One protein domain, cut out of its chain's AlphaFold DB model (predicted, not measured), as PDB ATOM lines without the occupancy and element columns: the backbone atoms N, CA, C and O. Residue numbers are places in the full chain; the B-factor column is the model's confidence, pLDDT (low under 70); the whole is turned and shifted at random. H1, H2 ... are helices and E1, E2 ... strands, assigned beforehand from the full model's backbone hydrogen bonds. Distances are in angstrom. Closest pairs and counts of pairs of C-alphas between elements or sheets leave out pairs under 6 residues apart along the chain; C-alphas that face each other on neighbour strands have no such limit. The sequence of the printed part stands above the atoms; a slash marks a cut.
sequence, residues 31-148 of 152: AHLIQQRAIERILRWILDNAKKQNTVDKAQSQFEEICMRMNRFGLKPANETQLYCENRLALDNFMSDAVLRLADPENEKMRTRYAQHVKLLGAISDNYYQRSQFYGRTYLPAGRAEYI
ATOM      1  N   ALA A  31     292.178 262.244 404.377       87.56
ATOM      2  CA  ALA A  31     291.659 260.922 404.046       87.56
ATOM      3  C   ALA A  31     292.383 259.812 404.832       87.56
ATOM      4  O   ALA A  31     291.727 258.969 405.446       87.56
ATOM      5  N   HIS A  32     293.715 259.869 404.909       87.69
ATOM      6  CA  HIS A  32     294.531 258.946 405.701       87.69
ATOM      7  C   HIS A  32     294.163 259.032 407.191       87.69
ATOM      8  O   HIS A  32     293.871 258.016 407.825       87.69
ATOM      9  N   LEU A  33     294.067 260.240 407.758       87.94
ATOM     10  CA  LEU A  33     293.656 260.411 409.155       87.94
ATOM     11  C   LEU A  33     292.246 259.849 409.424       87.94
ATOM     12  O   LEU A  33     291.999 259.254 410.474       87.94
ATOM     13  N   ILE A  34     291.312 260.015 408.485       88.62
ATOM     14  CA  ILE A  34     289.961 259.446 408.588       88.62
ATOM     15  C   ILE A  34     290.016 257.914 408.592       88.62
ATOM     16  O   ILE A  34     289.340 257.299 409.419       88.62
ATOM     17  N   GLN A  35     290.839 257.298 407.738       89.62
ATOM     18  CA  GLN A  35     291.051 255.846 407.736       89.62
ATOM     19  C   GLN A  35     291.624 255.358 409.076       89.62
ATOM     20  O   GLN A  35     291.077 254.425 409.663       89.62
ATOM     21  N   GLN A  36     292.646 256.033 409.619       89.81
ATOM     22  CA  GLN A  36     293.211 255.712 410.938       89.81
ATOM     23  C   GLN A  36     292.141 255.773 412.044       89.81
ATOM     24  O   GLN A  36     291.982 254.834 412.828       89.81
ATOM     25  N   ARG A  37     291.340 256.846 412.069       90.06
ATOM     26  CA  ARG A  37     290.242 257.014 413.038       90.06
ATOM     27  C   ARG A  37     289.161 255.944 412.884       90.06
ATOM     28  O   ARG A  37     288.630 255.467 413.884       90.06
ATOM     29  N   ALA A  38     288.826 255.561 411.654       89.50
ATOM     30  CA  ALA A  38     287.847 254.512 411.393       89.50
ATOM     31  C   ALA A  38     288.328 253.155 411.926       89.50
ATOM     32  O   ALA A  38     287.575 252.472 412.621       89.50
ATOM     33  N   ILE A  39     289.593 252.805 411.670       89.81
ATOM     34  CA  ILE A  39     290.210 251.570 412.165       89.81
ATOM     35  C   ILE A  39     290.214 251.547 413.699       89.81
ATOM     36  O   ILE A  39     289.743 250.575 414.292       89.81
ATOM     37  N   GLU A  40     290.676 252.616 414.360       91.06
ATOM     38  CA  GLU A  40     290.685 252.673 415.832       91.06
ATOM     39  C   GLU A  40     289.280 252.533 416.421       91.06
ATOM     40  O   GLU A  40     289.091 251.786 417.383       91.06
ATOM     41  N   ARG A  41     288.282 253.180 415.811       90.56
ATOM     42  CA  ARG A  41     286.895 253.124 416.276       90.56
ATOM     43  C   ARG A  41     286.294 251.726 416.154       90.56
ATOM     44  O   ARG A  41     285.591 251.296 417.069       90.56
ATOM     45  N   ILE A  42     286.570 251.021 415.058       90.69
ATOM     46  CA  ILE A  42     286.113 249.639 414.856       90.69
ATOM     47  C   ILE A  42     286.769 248.714 415.885       90.69
ATOM     48  O   ILE A  42     286.069 247.967 416.566       90.69
ATOM     49  N   LEU A  43     288.091 248.801 416.058       89.94
ATOM     50  CA  LEU A  43     288.817 247.964 417.020       89.94
ATOM     51  C   LEU A  43     288.370 248.222 418.458       89.94
ATOM     52  O   LEU A  43     288.166 247.280 419.224       89.94
ATOM     53  N   ARG A  44     288.152 249.493 418.811       91.38
ATOM     54  CA  ARG A  44     287.587 249.870 420.104       91.38
ATOM     55  C   ARG A  44     286.214 249.240 420.314       91.38
ATOM     56  O   ARG A  44     285.970 248.669 421.367       91.38
ATOM     57  N   TRP A  45     285.327 249.323 419.323       91.81
ATOM     58  CA  TRP A  45     283.984 248.751 419.416       91.81
ATOM     59  C   TRP A  45     284.013 247.227 419.604       91.81
ATOM     60  O   TRP A  45     283.294 246.710 420.459       91.81
ATOM     61  N   ILE A  46     284.879 246.521 418.866       88.81
ATOM     62  CA  ILE A  46     285.085 245.072 419.020       88.81
ATOM     63  C   ILE A  46     285.518 244.752 420.456       88.81
ATOM     64  O   ILE A  46     284.924 243.900 421.116       88.81
ATOM     65  N   LEU A  47     286.520 245.469 420.961       89.56
ATOM     66  CA  LEU A  47     287.111 245.233 422.275       89.56
ATOM     67  C   LEU A  47     286.147 245.585 423.421       89.56
ATOM     68  O   LEU A  47     286.019 244.816 424.373       89.56
ATOM     69  N   ASP A  48     285.427 246.704 423.322       91.19
ATOM     70  CA  ASP A  48     284.428 247.124 424.310       91.19
ATOM     71  C   ASP A  48     283.260 246.125 424.380       91.19
ATOM     72  O   ASP A  48     282.792 245.790 425.473       91.19
ATOM     73  N   ASN A  49     282.809 245.597 423.239       91.31
ATOM     74  CA  ASN A  49     281.779 244.557 423.210       91.31
ATOM     75  C   ASN A  49     282.277 243.232 423.787       91.31
ATOM     76  O   ASN A  49     281.571 242.612 424.584       91.31
ATOM     77  N   ALA A  50     283.495 242.820 423.436       89.88
ATOM     78  CA  ALA A  50     284.090 241.591 423.941       89.88
ATOM     79  C   ALA A  50     284.290 241.633 425.461       89.88
ATOM     80  O   ALA A  50     284.000 240.658 426.148       89.88
ATOM     81  N   LYS A  51     284.699 242.783 426.014       90.62
ATOM     82  CA  LYS A  51     284.786 242.989 427.469       90.62
ATOM     83  C   LYS A  51     283.428 242.872 428.154       90.62
ATOM     84  O   LYS A  51     283.327 242.214 429.183       90.62
ATOM     85  N   LYS A  52     282.379 243.475 427.586       92.00
ATOM     86  CA  LYS A  52     281.016 243.402 428.147       92.00
ATOM     87  C   LYS A  52     280.459 241.981 428.160       92.00
ATOM     88  O   LYS A  52     279.733 241.626 429.079       92.00
ATOM     89  N   GLN A  53     280.778 241.193 427.139       89.94
ATOM     90  CA  GLN A  53     280.298 239.818 426.990       89.94
ATOM     91  C   GLN A  53     281.255 238.777 427.588       89.94
ATOM     92  O   GLN A  53     280.950 237.589 427.554       89.94
ATOM     93  N   ASN A  54     282.396 239.213 428.133       87.25
ATOM     94  CA  ASN A  54     283.487 238.364 428.609       87.25
ATOM     95  C   ASN A  54     283.981 237.347 427.553       87.25
ATOM     96  O   ASN A  54     284.224 236.182 427.845       87.25
ATOM     97  N   THR A  55     284.097 237.794 426.299       90.81
ATOM     98  CA  THR A  55     284.482 236.993 425.121       90.81
ATOM     99  C   THR A  55     285.736 237.545 424.438       90.81
ATOM    100  O   THR A  55     285.837 237.569 423.209       90.81
ATOM    101  N   VAL A  56     286.708 238.003 425.231       88.88
ATOM    102  CA  VAL A  56     287.951 238.618 424.731       88.88
ATOM    103  C   VAL A  56     288.722 237.674 423.803       88.88
ATOM    104  O   VAL A  56     289.162 238.114 422.744       88.88
ATOM    105  N   ASP A  57     288.770 236.379 424.109       87.69
ATOM    106  CA  ASP A  57     289.469 235.373 423.292       87.69
ATOM    107  C   ASP A  57     288.900 235.276 421.863       87.69
ATOM    108  O   ASP A  57     289.626 235.108 420.879       87.69
ATOM    109  N   LYS A  58     287.578 235.452 421.718       87.62
ATOM    110  CA  LYS A  58     286.919 235.474 420.402       87.62
ATOM    111  C   LYS A  58     287.289 236.729 419.621       87.62
ATOM    112  O   LYS A  58     287.497 236.651 418.416       87.62
ATOM    113  N   ALA A  59     287.383 237.874 420.296       88.31
ATOM    114  CA  ALA A  59     287.815 239.116 419.666       88.31
ATOM    115  C   ALA A  59     289.285 239.062 419.229       88.31
ATOM    116  O   ALA A  59     289.612 239.579 418.164       88.31
ATOM    117  N   GLN A  60     290.146 238.400 420.007       89.06
ATOM    118  CA  GLN A  60     291.532 238.127 419.620       89.06
ATOM    119  C   GLN A  60     291.581 237.260 418.354       89.06
ATOM    120  O   GLN A  60     292.171 237.666 417.357       89.06
ATOM    121  N   SER A  61     290.842 236.146 418.334       87.12
ATOM    122  CA  SER A  61     290.771 235.252 417.163       87.12
ATOM    123  C   SER A  61     290.242 235.966 415.907       87.12
ATOM    124  O   SER A  61     290.779 235.806 414.814       87.12
ATOM    125  N   GLN A  62     289.206 236.800 416.052       87.31
ATOM    126  CA  GLN A  62     288.669 237.604 414.947       87.31
ATOM    127  C   GLN A  62     289.686 238.623 414.434       87.31
ATOM    128  O   GLN A  62     289.805 238.826 413.226       87.31
ATOM    129  N   PHE A  63     290.417 239.278 415.336       87.81
ATOM    130  CA  PHE A  63     291.450 240.235 414.958       87.81
ATOM    131  C   PHE A  63     292.580 239.566 414.161       87.81
ATOM    132  O   PHE A  63     293.015 240.100 413.136       87.81
ATOM    133  N   GLU A  64     293.007 238.378 414.584       86.25
ATOM    134  CA  GLU A  64     293.997 237.569 413.872       86.25
ATOM    135  C   GLU A  64     293.511 237.175 412.478       86.25
ATOM    136  O   GLU A  64     294.208 237.403 411.489       86.25
ATOM    137  N   GLU A  65     292.280 236.677 412.376       85.81
ATOM    138  CA  GLU A  65     291.673 236.286 411.105       85.81
ATOM    139  C   GLU A  65     291.550 237.470 410.131       85.81
ATOM    140  O   GLU A  65     291.834 237.329 408.939       85.81
ATOM    141  N   ILE A  66     291.189 238.658 410.629       85.88
ATOM    142  CA  ILE A  66     291.151 239.890 409.829       85.88
ATOM    143  C   ILE A  66     292.547 240.222 409.292       85.88
ATOM    144  O   ILE A  66     292.692 240.515 408.102       85.88
ATOM    145  N   CYS A  67     293.577 240.141 410.135       84.56
ATOM    146  CA  CYS A  67     294.955 240.401 409.725       84.56
ATOM    147  C   CYS A  67     295.451 239.362 408.704       84.56
ATOM    148  O   CYS A  67     296.086 239.735 407.720       84.56
ATOM    149  N   MET A  68     295.104 238.080 408.854       84.06
ATOM    150  CA  MET A  68     295.424 237.029 407.872       84.06
ATOM    151  C   MET A  68     294.745 237.266 406.516       84.06
ATOM    152  O   MET A  68     295.309 236.965 405.464       84.06
ATOM    153  N   ARG A  69     293.533 237.827 406.521       83.88
ATOM    154  CA  ARG A  69     292.729 238.077 405.314       83.88
ATOM    155  C   ARG A  69     292.986 239.430 404.665       83.88
ATOM    156  O   ARG A  69     292.334 239.755 403.674       83.88
ATOM    157  N   MET A  70     293.941 240.220 405.154       80.12
ATOM    158  CA  MET A  70     294.212 241.580 404.671       80.12
ATOM    159  C   MET A  70     294.926 241.630 403.297       80.12
ATOM    160  O   MET A  70     295.762 242.491 403.024       80.12
ATOM    161  N   ASN A  71     294.569 240.726 402.383       78.31
ATOM    162  CA  ASN A  71     295.017 240.706 400.994       78.31
ATOM    163  C   ASN A  71     293.997 241.379 400.059       78.31
ATOM    164  O   ASN A  71     292.930 241.820 400.476       78.31
ATOM    165  N   ARG A  72     294.332 241.476 398.767       73.88
ATOM    166  CA  ARG A  72     293.483 242.120 397.745       73.88
ATOM    167  C   ARG A  72     292.078 241.507 397.636       73.88
ATOM    168  O   ARG A  72     291.167 242.204 397.211       73.88
ATOM    169  N   PHE A  73     291.920 240.236 397.999       75.69
ATOM    170  CA  PHE A  73     290.700 239.460 397.782       75.69
ATOM    171  C   PHE A  73     289.933 239.135 399.073       75.69
ATOM    172  O   PHE A  73     288.853 238.562 398.998       75.69
ATOM    173  N   GLY A  74     290.467 239.471 400.251       73.44
ATOM    174  CA  GLY A  74     289.867 239.090 401.533       73.44
ATOM    175  C   GLY A  74     289.921 237.587 401.838       73.44
ATOM    176  O   GLY A  74     289.215 237.121 402.729       73.44
ATOM    177  N   LEU A  75     290.710 236.810 401.088       78.56
ATOM    178  CA  LEU A  75     290.742 235.348 401.188       78.56
ATOM    179  C   LEU A  75     291.765 234.875 402.217       78.56
ATOM    180  O   LEU A  75     292.739 235.567 402.490       78.56
ATOM    181  N   LYS A  76     291.573 233.673 402.758       73.81
ATOM    182  CA  LYS A  76     292.558 233.020 403.623       73.81
ATOM    183  C   LYS A  76     293.625 232.346 402.731       73.81
ATOM    184  O   LYS A  76     293.261 231.443 401.978       73.81
ATOM    185  N   PRO A  77     294.883 232.826 402.690       74.81
ATOM    186  CA  PRO A  77     295.917 232.289 401.795       74.81
ATOM    187  C   PRO A  77     296.645 231.102 402.431       74.81
ATOM    188  O   PRO A  77     296.668 231.016 403.638       74.81
ATOM    189  N   ALA A  78     297.328 230.238 401.675       75.31
ATOM    190  CA  ALA A  78     298.046 229.090 402.262       75.31
ATOM    191  C   ALA A  78     299.142 229.475 403.292       75.31
ATOM    192  O   ALA A  78     299.401 228.724 404.224       75.31
ATOM    193  N   ASN A  79     299.744 230.665 403.166       76.06
ATOM    194  CA  ASN A  79     300.773 231.185 404.080       76.06
ATOM    195  C   ASN A  79     300.172 232.117 405.151       76.06
ATOM    196  O   ASN A  79     300.598 233.262 405.297       76.06
ATOM    197  N   GLU A  80     299.141 231.657 405.860       76.56
ATOM    198  CA  GLU A  80     298.315 232.477 406.766       76.56
ATOM    199  C   GLU A  80     299.125 233.166 407.870       76.56
ATOM    200  O   GLU A  80     298.937 234.352 408.136       76.56
ATOM    201  N   THR A  81     300.049 232.435 408.492       76.94
ATOM    202  CA  THR A  81     300.820 232.875 409.664       76.94
ATOM    203  C   THR A  81     301.878 233.919 409.313       76.94
ATOM    204  O   THR A  81     302.022 234.925 410.008       76.94
ATOM    205  N   GLN A  82     302.570 233.737 408.187       78.19
ATOM    206  CA  GLN A  82     303.510 234.727 407.664       78.19
ATOM    207  C   GLN A  82     302.769 235.985 407.194       78.19
ATOM    208  O   GLN A  82     303.188 237.104 407.501       78.19
ATOM    209  N   LEU A  83     301.622 235.820 406.522       81.06
ATOM    210  CA  LEU A  83     300.837 236.960 406.059       81.06
ATOM    211  C   LEU A  83     300.227 237.746 407.224       81.06
ATOM    212  O   LEU A  83     300.159 238.968 407.151       81.06
ATOM    213  N   TYR A  84     299.832 237.075 408.311       83.19
ATOM    214  CA  TYR A  84     299.455 237.745 409.556       83.19
ATOM    215  C   TYR A  84     300.567 238.684 410.023       83.19
ATOM    216  O   TYR A  84     300.299 239.857 410.256       83.19
ATOM    217  N   CYS A  85     301.809 238.201 410.105       81.44
ATOM    218  CA  CYS A  85     302.953 238.977 410.585       81.44
ATOM    219  C   CYS A  85     303.216 240.216 409.709       81.44
ATOM    220  O   CYS A  85     303.345 241.334 410.218       81.44
ATOM    221  N   GLU A  86     303.239 240.036 408.387       82.62
ATOM    222  CA  GLU A  86     303.450 241.117 407.416       82.62
ATOM    223  C   GLU A  86     302.318 242.147 407.443       82.62
ATOM    224  O   GLU A  86     302.564 243.352 407.516       82.62
ATOM    225  N   ASN A  87     301.069 241.683 407.450       84.81
ATOM    226  CA  ASN A  87     299.897 242.548 407.502       84.81
ATOM    227  C   ASN A  87     299.810 243.279 408.844       84.81
ATOM    228  O   ASN A  87     299.506 244.469 408.881       84.81
ATOM    229  N   ARG A  88     300.130 242.605 409.950       85.69
ATOM    230  CA  ARG A  88     300.179 243.201 411.286       85.69
ATOM    231  C   ARG A  88     301.208 244.328 411.340       85.69
ATOM    232  O   ARG A  88     300.885 245.402 411.847       85.69
ATOM    233  N   LEU A  89     302.405 244.105 410.790       83.88
ATOM    234  CA  LEU A  89     303.441 245.132 410.677       83.88
ATOM    235  C   LEU A  89     302.982 246.302 409.813       83.88
ATOM    236  O   LEU A  89     303.128 247.455 410.205       83.88
ATOM    237  N   ALA A  90     302.408 246.011 408.650       84.19
ATOM    238  CA  ALA A  90     301.967 247.037 407.722       84.19
ATOM    239  C   ALA A  90     300.820 247.883 408.311       84.19
ATOM    240  O   ALA A  90     300.807 249.101 408.137       84.19
ATOM    241  N   LEU A  91     299.911 247.265 409.073       86.12
ATOM    242  CA  LEU A  91     298.863 247.960 409.821       86.12
ATOM    243  C   LEU A  91     299.440 248.842 410.937       86.12
ATOM    244  O   LEU A  91     299.006 249.980 411.091       86.12
ATOM    245  N   ASP A  92     300.432 248.357 411.685       85.88
ATOM    246  CA  ASP A  92     301.105 249.160 412.713       85.88
ATOM    247  C   ASP A  92     301.873 250.343 412.114       85.88
ATOM    248  O   ASP A  92     301.799 251.457 412.633       85.88
ATOM    249  N   ASN A  93     302.573 250.133 410.999       84.69
ATOM    250  CA  ASN A  93     303.262 251.197 410.270       84.69
ATOM    251  C   ASN A  93     302.258 252.245 409.765       84.69
ATOM    252  O   ASN A  93     302.460 253.440 409.960       84.69
ATOM    253  N   PHE A  94     301.126 251.803 409.212       86.19
ATOM    254  CA  PHE A  94     300.052 252.694 408.776       86.19
ATOM    255  C   PHE A  94     299.462 253.510 409.936       86.19
ATOM    256  O   PHE A  94     299.247 254.711 409.814       86.19
ATOM    257  N   MET A  95     299.227 252.886 411.091       85.75
ATOM    258  CA  MET A  95     298.644 253.563 412.256       85.75
ATOM    259  C   MET A  95     299.648 254.434 413.025       85.75
ATOM    260  O   MET A  95     299.245 255.354 413.742       85.75
ATOM    261  N   SER A  96     300.949 254.180 412.885       84.81
ATOM    262  CA  SER A  96     302.014 254.982 413.505       84.81
ATOM    263  C   SER A  96     302.430 256.202 412.676       84.81
ATOM    264  O   SER A  96     303.010 257.128 413.239       84.81
ATOM    265  N   ASP A  97     302.078 256.265 411.387       84.62
ATOM    266  CA  ASP A  97     302.426 257.386 410.505       84.62
ATOM    267  C   ASP A  97     301.760 258.700 410.934       84.62
ATOM    268  O   ASP A  97     300.547 258.853 410.766       84.62
ATOM    269  N   ALA A  98     302.554 259.638 411.468       80.88
ATOM    270  CA  ALA A  98     302.188 260.871 412.177       80.88
ATOM    271  C   ALA A  98     301.507 261.972 411.325       80.88
ATOM    272  O   ALA A  98     301.718 263.171 411.536       80.88
ATOM    273  N   VAL A  99     300.648 261.579 410.386       81.75
ATOM    274  CA  VAL A  99     299.783 262.453 409.595       81.75
ATOM    275  C   VAL A  99     299.000 263.417 410.493       81.75
ATOM    276  O   VAL A  99     298.320 263.008 411.439       81.75
ATOM    277  N   LEU A 100     299.119 264.716 410.189       81.81
ATOM    278  CA  LEU A 100     298.450 265.824 410.885       81.81
ATOM    279  C   LEU A 100     298.660 265.835 412.416       81.81
ATOM    280  O   LEU A 100     297.798 266.305 413.161       81.81
ATOM    281  N   ARG A 101     299.819 265.360 412.904       77.19
ATOM    282  CA  ARG A 101     300.145 265.324 414.345       77.19
ATOM    283  C   ARG A 101     300.064 266.692 415.026       77.19
ATOM    284  O   ARG A 101     299.575 266.793 416.141       77.19
ATOM    285  N   LEU A 102     300.545 267.742 414.360       78.75
ATOM    286  CA  LEU A 102     300.559 269.103 414.915       78.75
ATOM    287  C   LEU A 102     299.197 269.806 414.833       78.75
ATOM    288  O   LEU A 102     299.029 270.859 415.438       78.75
ATOM    289  N   ALA A 103     298.244 269.250 414.079       82.88
ATOM    290  CA  ALA A 103     296.945 269.879 413.867       82.88
ATOM    291  C   ALA A 103     295.989 269.668 415.051       82.88
ATOM    292  O   ALA A 103     295.197 270.554 415.351       82.88
ATOM    293  N   ASP A 104     296.047 268.504 415.708       81.69
ATOM    294  CA  ASP A 104     295.149 268.159 416.814       81.69
ATOM    295  C   ASP A 104     295.803 267.122 417.754       81.69
ATOM    296  O   ASP A 104     296.142 266.020 417.302       81.69
ATOM    297  N   PRO A 105     295.962 267.418 419.060       83.75
ATOM    298  CA  PRO A 105     296.505 266.468 420.033       83.75
ATOM    299  C   PRO A 105     295.653 265.196 420.202       83.75
ATOM    300  O   PRO A 105     296.174 264.172 420.649       83.75
ATOM    301  N   GLU A 106     294.368 265.202 419.833       84.81
ATOM    302  CA  GLU A 106     293.530 263.994 419.862       84.81
ATOM    303  C   GLU A 106     293.975 262.931 418.849       84.81
ATOM    304  O   GLU A 106     293.757 261.736 419.077       84.81
ATOM    305  N   ASN A 107     294.656 263.330 417.768       83.25
ATOM    306  CA  ASN A 107     295.206 262.391 416.789       83.25
ATOM    307  C   ASN A 107     296.273 261.495 417.427       83.25
ATOM    308  O   ASN A 107     296.283 260.286 417.210       83.25
ATOM    309  N   GLU A 108     297.128 262.060 418.278       84.12
ATOM    310  CA  GLU A 108     298.168 261.301 418.978       84.12
ATOM    311  C   GLU A 108     297.569 260.360 420.034       84.12
ATOM    312  O   GLU A 108     297.971 259.199 420.177       84.12
ATOM    313  N   LYS A 109     296.523 260.823 420.731       86.94
ATOM    314  CA  LYS A 109     295.780 259.981 421.676       86.94
ATOM    315  C   LYS A 109     295.112 258.803 420.970       86.94
ATOM    316  O   LYS A 109     295.113 257.703 421.515       86.94
ATOM    317  N   MET A 110     294.575 259.001 419.763       88.81
ATOM    318  CA  MET A 110     294.010 257.919 418.949       88.81
ATOM    319  C   MET A 110     295.059 256.845 418.634       88.81
ATOM    320  O   MET A 110     294.779 255.657 418.789       88.81
ATOM    321  N   ARG A 111     296.285 257.242 418.275       87.12
ATOM    322  CA  ARG A 111     297.389 256.304 417.989       87.12
ATOM    323  C   ARG A 111     297.798 255.525 419.231       87.12
ATOM    324  O   ARG A 111     297.972 254.310 419.178       87.12
ATOM    325  N   THR A 112     297.862 256.212 420.369       88.31
ATOM    326  CA  THR A 112     298.145 255.584 421.667       88.31
ATOM    327  C   THR A 112     297.064 254.567 422.048       88.31
ATOM    328  O   THR A 112     297.385 253.453 422.459       88.31
ATOM    329  N   ARG A 113     295.779 254.910 421.870       89.62
ATOM    330  CA  ARG A 113     294.656 253.986 422.117       89.62
ATOM    331  C   ARG A 113     294.711 252.773 421.199       89.62
ATOM    332  O   ARG A 113     294.557 251.651 421.671       89.62
ATOM    333  N   TYR A 114     294.983 252.986 419.912       90.31
ATOM    334  CA  TYR A 114     295.190 251.897 418.965       90.31
ATOM    335  C   TYR A 114     296.287 250.939 419.451       90.31
ATOM    336  O   TYR A 114     296.028 249.745 419.574       90.31
ATOM    337  N   ALA A 115     297.466 251.449 419.826       87.50
ATOM    338  CA  ALA A 115     298.567 250.614 420.310       87.50
ATOM    339  C   ALA A 115     298.175 249.765 421.536       87.50
ATOM    340  O   ALA A 115     298.534 248.592 421.628       87.50
ATOM    341  N   GLN A 116     297.387 250.328 422.457       89.88
ATOM    342  CA  GLN A 116     296.861 249.598 423.616       89.88
ATOM    343  C   GLN A 116     295.848 248.521 423.219       89.88
ATOM    344  O   GLN A 116     295.922 247.397 423.716       89.88
ATOM    345  N   HIS A 117     294.908 248.847 422.326       89.38
ATOM    346  CA  HIS A 117     293.902 247.897 421.860       89.38
ATOM    347  C   HIS A 117     294.552 246.718 421.158       89.38
ATOM    348  O   HIS A 117     294.203 245.575 421.444       89.38
ATOM    349  N   VAL A 118     295.529 246.971 420.285       87.12
ATOM    350  CA  VAL A 118     296.114 245.868 419.535       87.12
ATOM    351  C   VAL A 118     297.094 245.040 420.350       87.12
ATOM    352  O   VAL A 118     297.144 243.832 420.156       87.12
ATOM    353  N   LYS A 119     297.769 245.616 421.349       86.81
ATOM    354  CA  LYS A 119     298.518 244.814 422.326       86.81
ATOM    355  C   LYS A 119     297.625 243.786 423.035       86.81
ATOM    356  O   LYS A 119     298.083 242.701 423.368       86.81
ATOM    357  N   LEU A 120     296.356 244.124 423.274       86.56
ATOM    358  CA  LEU A 120     295.394 243.208 423.884       86.56
ATOM    359  C   LEU A 120     294.816 242.213 422.866       86.56
ATOM    360  O   LEU A 120     294.668 241.039 423.191       86.56
ATOM    361  N   LEU A 121     294.503 242.666 421.650       85.88
ATOM    362  CA  LEU A 121     293.924 241.820 420.599       85.88
ATOM    363  C   LEU A 121     294.934 240.839 419.980       85.88
ATOM    364  O   LEU A 121     294.548 239.741 419.606       85.88
ATOM    365  N   GLY A 122     296.209 241.216 419.885       81.56
ATOM    366  CA  GLY A 122     297.283 240.403 419.306       81.56
ATOM    367  C   GLY A 122     298.033 239.528 420.311       81.56
ATOM    368  O   GLY A 122     298.972 238.845 419.923       81.56
ATOM    369  N   ALA A 123     297.644 239.520 421.592       82.62
ATOM    370  CA  ALA A 123     298.414 238.887 422.669       82.62
ATOM    371  C   ALA A 123     298.682 237.379 422.473       82.62
ATOM    372  O   ALA A 123     299.660 236.864 423.015       82.62
ATOM    373  N   ILE A 124     297.831 236.676 421.719       76.81
ATOM    374  CA  ILE A 124     297.989 235.247 421.420       76.81
ATOM    375  C   ILE A 124     299.074 235.051 420.351       76.81
ATOM    376  O   ILE A 124     300.066 234.362 420.601       76.81
ATOM    377  N   SER A 125     298.921 235.691 419.189       71.81
ATOM    378  CA  SER A 125     299.844 235.537 418.056       71.81
ATOM    379  C   SER A 125     301.151 236.329 418.159       71.81
ATOM    380  O   SER A 125     302.140 235.936 417.539       71.81
ATOM    381  N   ASP A 126     301.207 237.408 418.944       70.56
ATOM    382  CA  ASP A 126     302.411 238.247 419.072       70.56
ATOM    383  C   ASP A 126     303.602 237.483 419.687       70.56
ATOM    384  O   ASP A 126     304.751 237.818 419.408       70.56
ATOM    385  N   ASN A 127     303.359 236.414 420.459       69.38
ATOM    386  CA  ASN A 127     304.426 235.563 421.009       69.38
ATOM    387  C   ASN A 127     305.173 234.760 419.935       69.38
ATOM    388  O   ASN A 127     306.312 234.351 420.148       69.38
ATOM    389  N   TYR A 128     304.541 234.536 418.784       66.69
ATOM    390  CA  TYR A 128     305.097 233.766 417.673       66.69
ATOM    391  C   TYR A 128     305.645 234.662 416.565       66.69
ATOM    392  O   TYR A 128     305.924 234.191 415.462       66.69
ATOM    393  N   TYR A 129     305.789 235.957 416.851       69.00
ATOM    394  CA  TYR A 129     306.123 236.969 415.873       69.00
ATOM    395  C   TYR A 129     307.448 237.671 416.198       69.00
ATOM    396  O   TYR A 129     307.573 238.347 417.220       69.00
ATOM    397  N   GLN A 130     308.428 237.581 415.294       66.81
ATOM    398  CA  GLN A 130     309.647 238.381 415.362       66.81
ATOM    399  C   GLN A 130     309.543 239.614 414.469       66.81
ATOM    400  O   GLN A 130     309.448 239.534 413.243       66.81
ATOM    401  N   ARG A 131     309.640 240.786 415.101       67.06
ATOM    402  CA  ARG A 131     309.862 242.061 414.416       67.06
ATOM    403  C   ARG A 131     311.355 242.310 414.321       67.06
ATOM    404  O   ARG A 131     312.018 242.487 415.339       67.06
ATOM    405  N   SER A 132     311.875 242.402 413.108       63.03
ATOM    406  CA  SER A 132     313.207 242.948 412.864       63.03
ATOM    407  C   SER A 132     313.049 244.335 412.253       63.03
ATOM    408  O   SER A 132     312.505 244.491 411.170       63.03
ATOM    409  N   GLN A 133     313.486 245.382 412.950       54.84
ATOM    410  CA  GLN A 133     313.484 246.744 412.391       54.84
ATOM    411  C   GLN A 133     314.645 246.972 411.406       54.84
ATOM    412  O   GLN A 133     314.675 247.981 410.708       54.84
ATOM    413  N   PHE A 134     315.584 246.021 411.328       50.69
ATOM    414  CA  PHE A 134     316.815 246.120 410.555       50.69
ATOM    415  C   PHE A 134     317.025 244.839 409.748       50.69
ATOM    416  O   PHE A 134     317.208 243.768 410.324       50.69
ATOM    417  N   TYR A 135     317.011 244.945 408.419       41.59
ATOM    418  CA  TYR A 135     317.353 243.838 407.528       41.59
ATOM    419  C   TYR A 135     318.144 244.339 406.311       41.59
ATOM    420  O   TYR A 135     317.753 245.310 405.667       41.59
ATOM    421  N   GLY A 136     319.239 243.642 405.985       45.12
ATOM    422  CA  GLY A 136     320.112 243.936 404.841       45.12
ATOM    423  C   GLY A 136     321.271 244.905 405.130       45.12
ATOM    424  O   GLY A 136     321.340 245.541 406.176       45.12
ATOM    425  N   ARG A 137     322.215 245.008 404.177       46.59
ATOM    426  CA  ARG A 137     323.353 245.962 404.208       46.59
ATOM    427  C   ARG A 137     322.908 247.422 404.047       46.59
ATOM    428  O   ARG A 137     323.599 248.337 404.477       46.59
ATOM    429  N   THR A 138     321.762 247.627 403.411       46.53
ATOM    430  CA  THR A 138     321.071 248.908 403.271       46.53
ATOM    431  C   THR A 138     320.032 248.997 404.378       46.53
ATOM    432  O   THR A 138     319.042 248.275 404.332       46.53
ATOM    433  N   TYR A 139     320.277 249.851 405.369       51.12
ATOM    434  CA  TYR A 139     319.391 250.168 406.492       51.12
ATOM    435  C   TYR A 139     318.019 250.683 406.008       51.12
ATOM    436  O   TYR A 139     317.759 251.883 406.005       51.12
ATOM    437  N   LEU A 140     317.146 249.786 405.551       47.53
ATOM    438  CA  LEU A 140     315.796 250.111 405.102       47.53
ATOM    439  C   LEU A 140     314.850 250.072 406.313       47.53
ATOM    440  O   LEU A 140     314.670 249.003 406.896       47.53
ATOM    441  N   PRO A 141     314.204 251.194 406.679       51.75
ATOM    442  CA  PRO A 141     313.349 251.294 407.867       51.75
ATOM    443  C   PRO A 141     311.987 250.591 407.719       51.75
ATOM    444  O   PRO A 141     311.090 250.816 408.524       51.75
ATOM    445  N   ALA A 142     311.803 249.743 406.702       50.56
ATOM    446  CA  ALA A 142     310.521 249.096 406.422       50.56
ATOM    447  C   ALA A 142     310.134 248.034 407.468       50.56
ATOM    448  O   ALA A 142     308.950 247.737 407.620       50.56
ATOM    449  N   GLY A 143     311.114 247.508 408.213       57.47
ATOM    450  CA  GLY A 143     310.928 246.398 409.140       57.47
ATOM    451  C   GLY A 143     310.562 245.097 408.413       57.47
ATOM    452  O   GLY A 143     309.843 245.091 407.418       57.47
ATOM    453  N   ARG A 144     311.071 243.963 408.886       62.69
ATOM    454  CA  ARG A 144     310.684 242.639 408.403       62.69
ATOM    455  C   ARG A 144     310.038 241.853 409.529       62.69
ATOM    456  O   ARG A 144     310.497 241.860 410.673       62.69
ATOM    457  N   ALA A 145     308.952 241.203 409.153       62.75
ATOM    458  CA  ALA A 145     308.089 240.440 410.010       62.75
ATOM    459  C   ALA A 145     308.301 238.945 409.734       62.75
ATOM    460  O   ALA A 145     308.058 238.520 408.607       62.75
ATOM    461  N   GLU A 146     308.753 238.155 410.707       69.06
ATOM    462  CA  GLU A 146     308.921 236.703 410.527       69.06
ATOM    463  C   GLU A 146     308.198 235.922 411.623       69.06
ATOM    464  O   GLU A 146     308.235 236.287 412.799       69.06
ATOM    465  N   TYR A 147     307.518 234.850 411.223       65.31
ATOM    466  CA  TYR A 147     306.871 233.922 412.144       65.31
ATOM    467  C   TYR A 147     307.893 232.913 412.701       65.31
ATOM    468  O   TYR A 147     308.596 232.261 411.934       65.31
ATOM    469  N   ILE A 148     307.957 232.772 414.029       70.69
ATOM    470  CA  ILE A 148     308.894 231.894 414.771       70.69
ATOM    471  C   ILE A 148     308.179 230.789 415.572       70.69
ATOM    472  O   ILE A 148     308.799 230.111 416.391       70.69
TER     473      ILE A 148
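Overview. This is residues 31 to 148 of the 152 residues of an uncharacterized protein of Pseudomonas mandelii (UniProt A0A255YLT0). H1 and H4 pack on each other at a steep angle, and H2 lies across one end, spanning from the last residues of H4 to the first part of H3, which runs back opposite to H4. A small strand hairpin, E1 and E2, packs on H3, and its loop of residues 133 to 143 makes the far end of the longest axis. The printed part has 118 residues with five named helices and two named strands, in the order H1 H2 H3 H4 H5 E1 E2; the sheet E1 - E2 is antiparallel and the class is mostly helix. The whole is compact, with a radius of gyration of the C-alphas of 15.0 A, and spans 44 by 37 by 27 A.

Along the chain. H1, residues 31 to 53, begins with C-alpha 31 at (291.659, 260.922, 404.046) and is 33.2 A long. H2, residues 56 to 68, is 18.5 A long. H3, residues 80 to 96, is 23.8 A long and begins with C-alpha 80 at (298.315, 232.477, 406.766). H4, residues 105 to 121, is 24.8 A long. H5, residues 125 to 128, measures 5.6 A. E1, residues 129 to 132, measures 9.7 A, and E2, residues 144 to 147, measures 10.2 A, ending with C-alpha 147 at (306.871, 233.922, 412.144).

Arrangement. H2 and H4 are the hubs, each touching three helices. H1 and H2 form a helical hairpin at a shallow tilt of 32 degrees, only just short of steep; their closest C-alphas, Ala 50 and Val 56, are 4.9 A apart. H1 touches H4 with residues 37 to 47 alone, the same way at a steep tilt of 45 degrees, closest at the C-alphas of Glu 40 and Tyr 114, 5.5 A. H2 is about perpendicular to H4, at 77 degrees, and touches it at the C-alphas of Gln 60 and Leu 121, 4.5 A. H2 is about perpendicular to H3 too, at 86 degrees, with the C-alphas of Met 68 and Tyr 84 closest at 4.4 A. H3 and H4, a helical hairpin, only just touch, with 3 pairs of C-alphas within 8 A, the closest being Met 95 and Arg 111 at 6.5 A. H5 is near H3. The closest C-alphas of H3 and E2 are Glu 86 and Ala 145, 5.4 A. E1 and E2, a hairpin, have N 130 and O 146 at 2.8 A and N 144 and O 132 at 2.7 A, within hydrogen-bond range. In H1, H2, H3 and H4 every O i to N i+4 pair is within that range; H5 is too short for one.

Size, cuts and confidence. The C-alphas farthest apart, Gln 53 and Arg 137, are 49.1 A from each other. The printed part has no cut. The links H2 to H3 and E1 to E2 are long, 11 residues each. Mean pLDDT of the printed part is 79.9, and residues 127 to 147 are under 70.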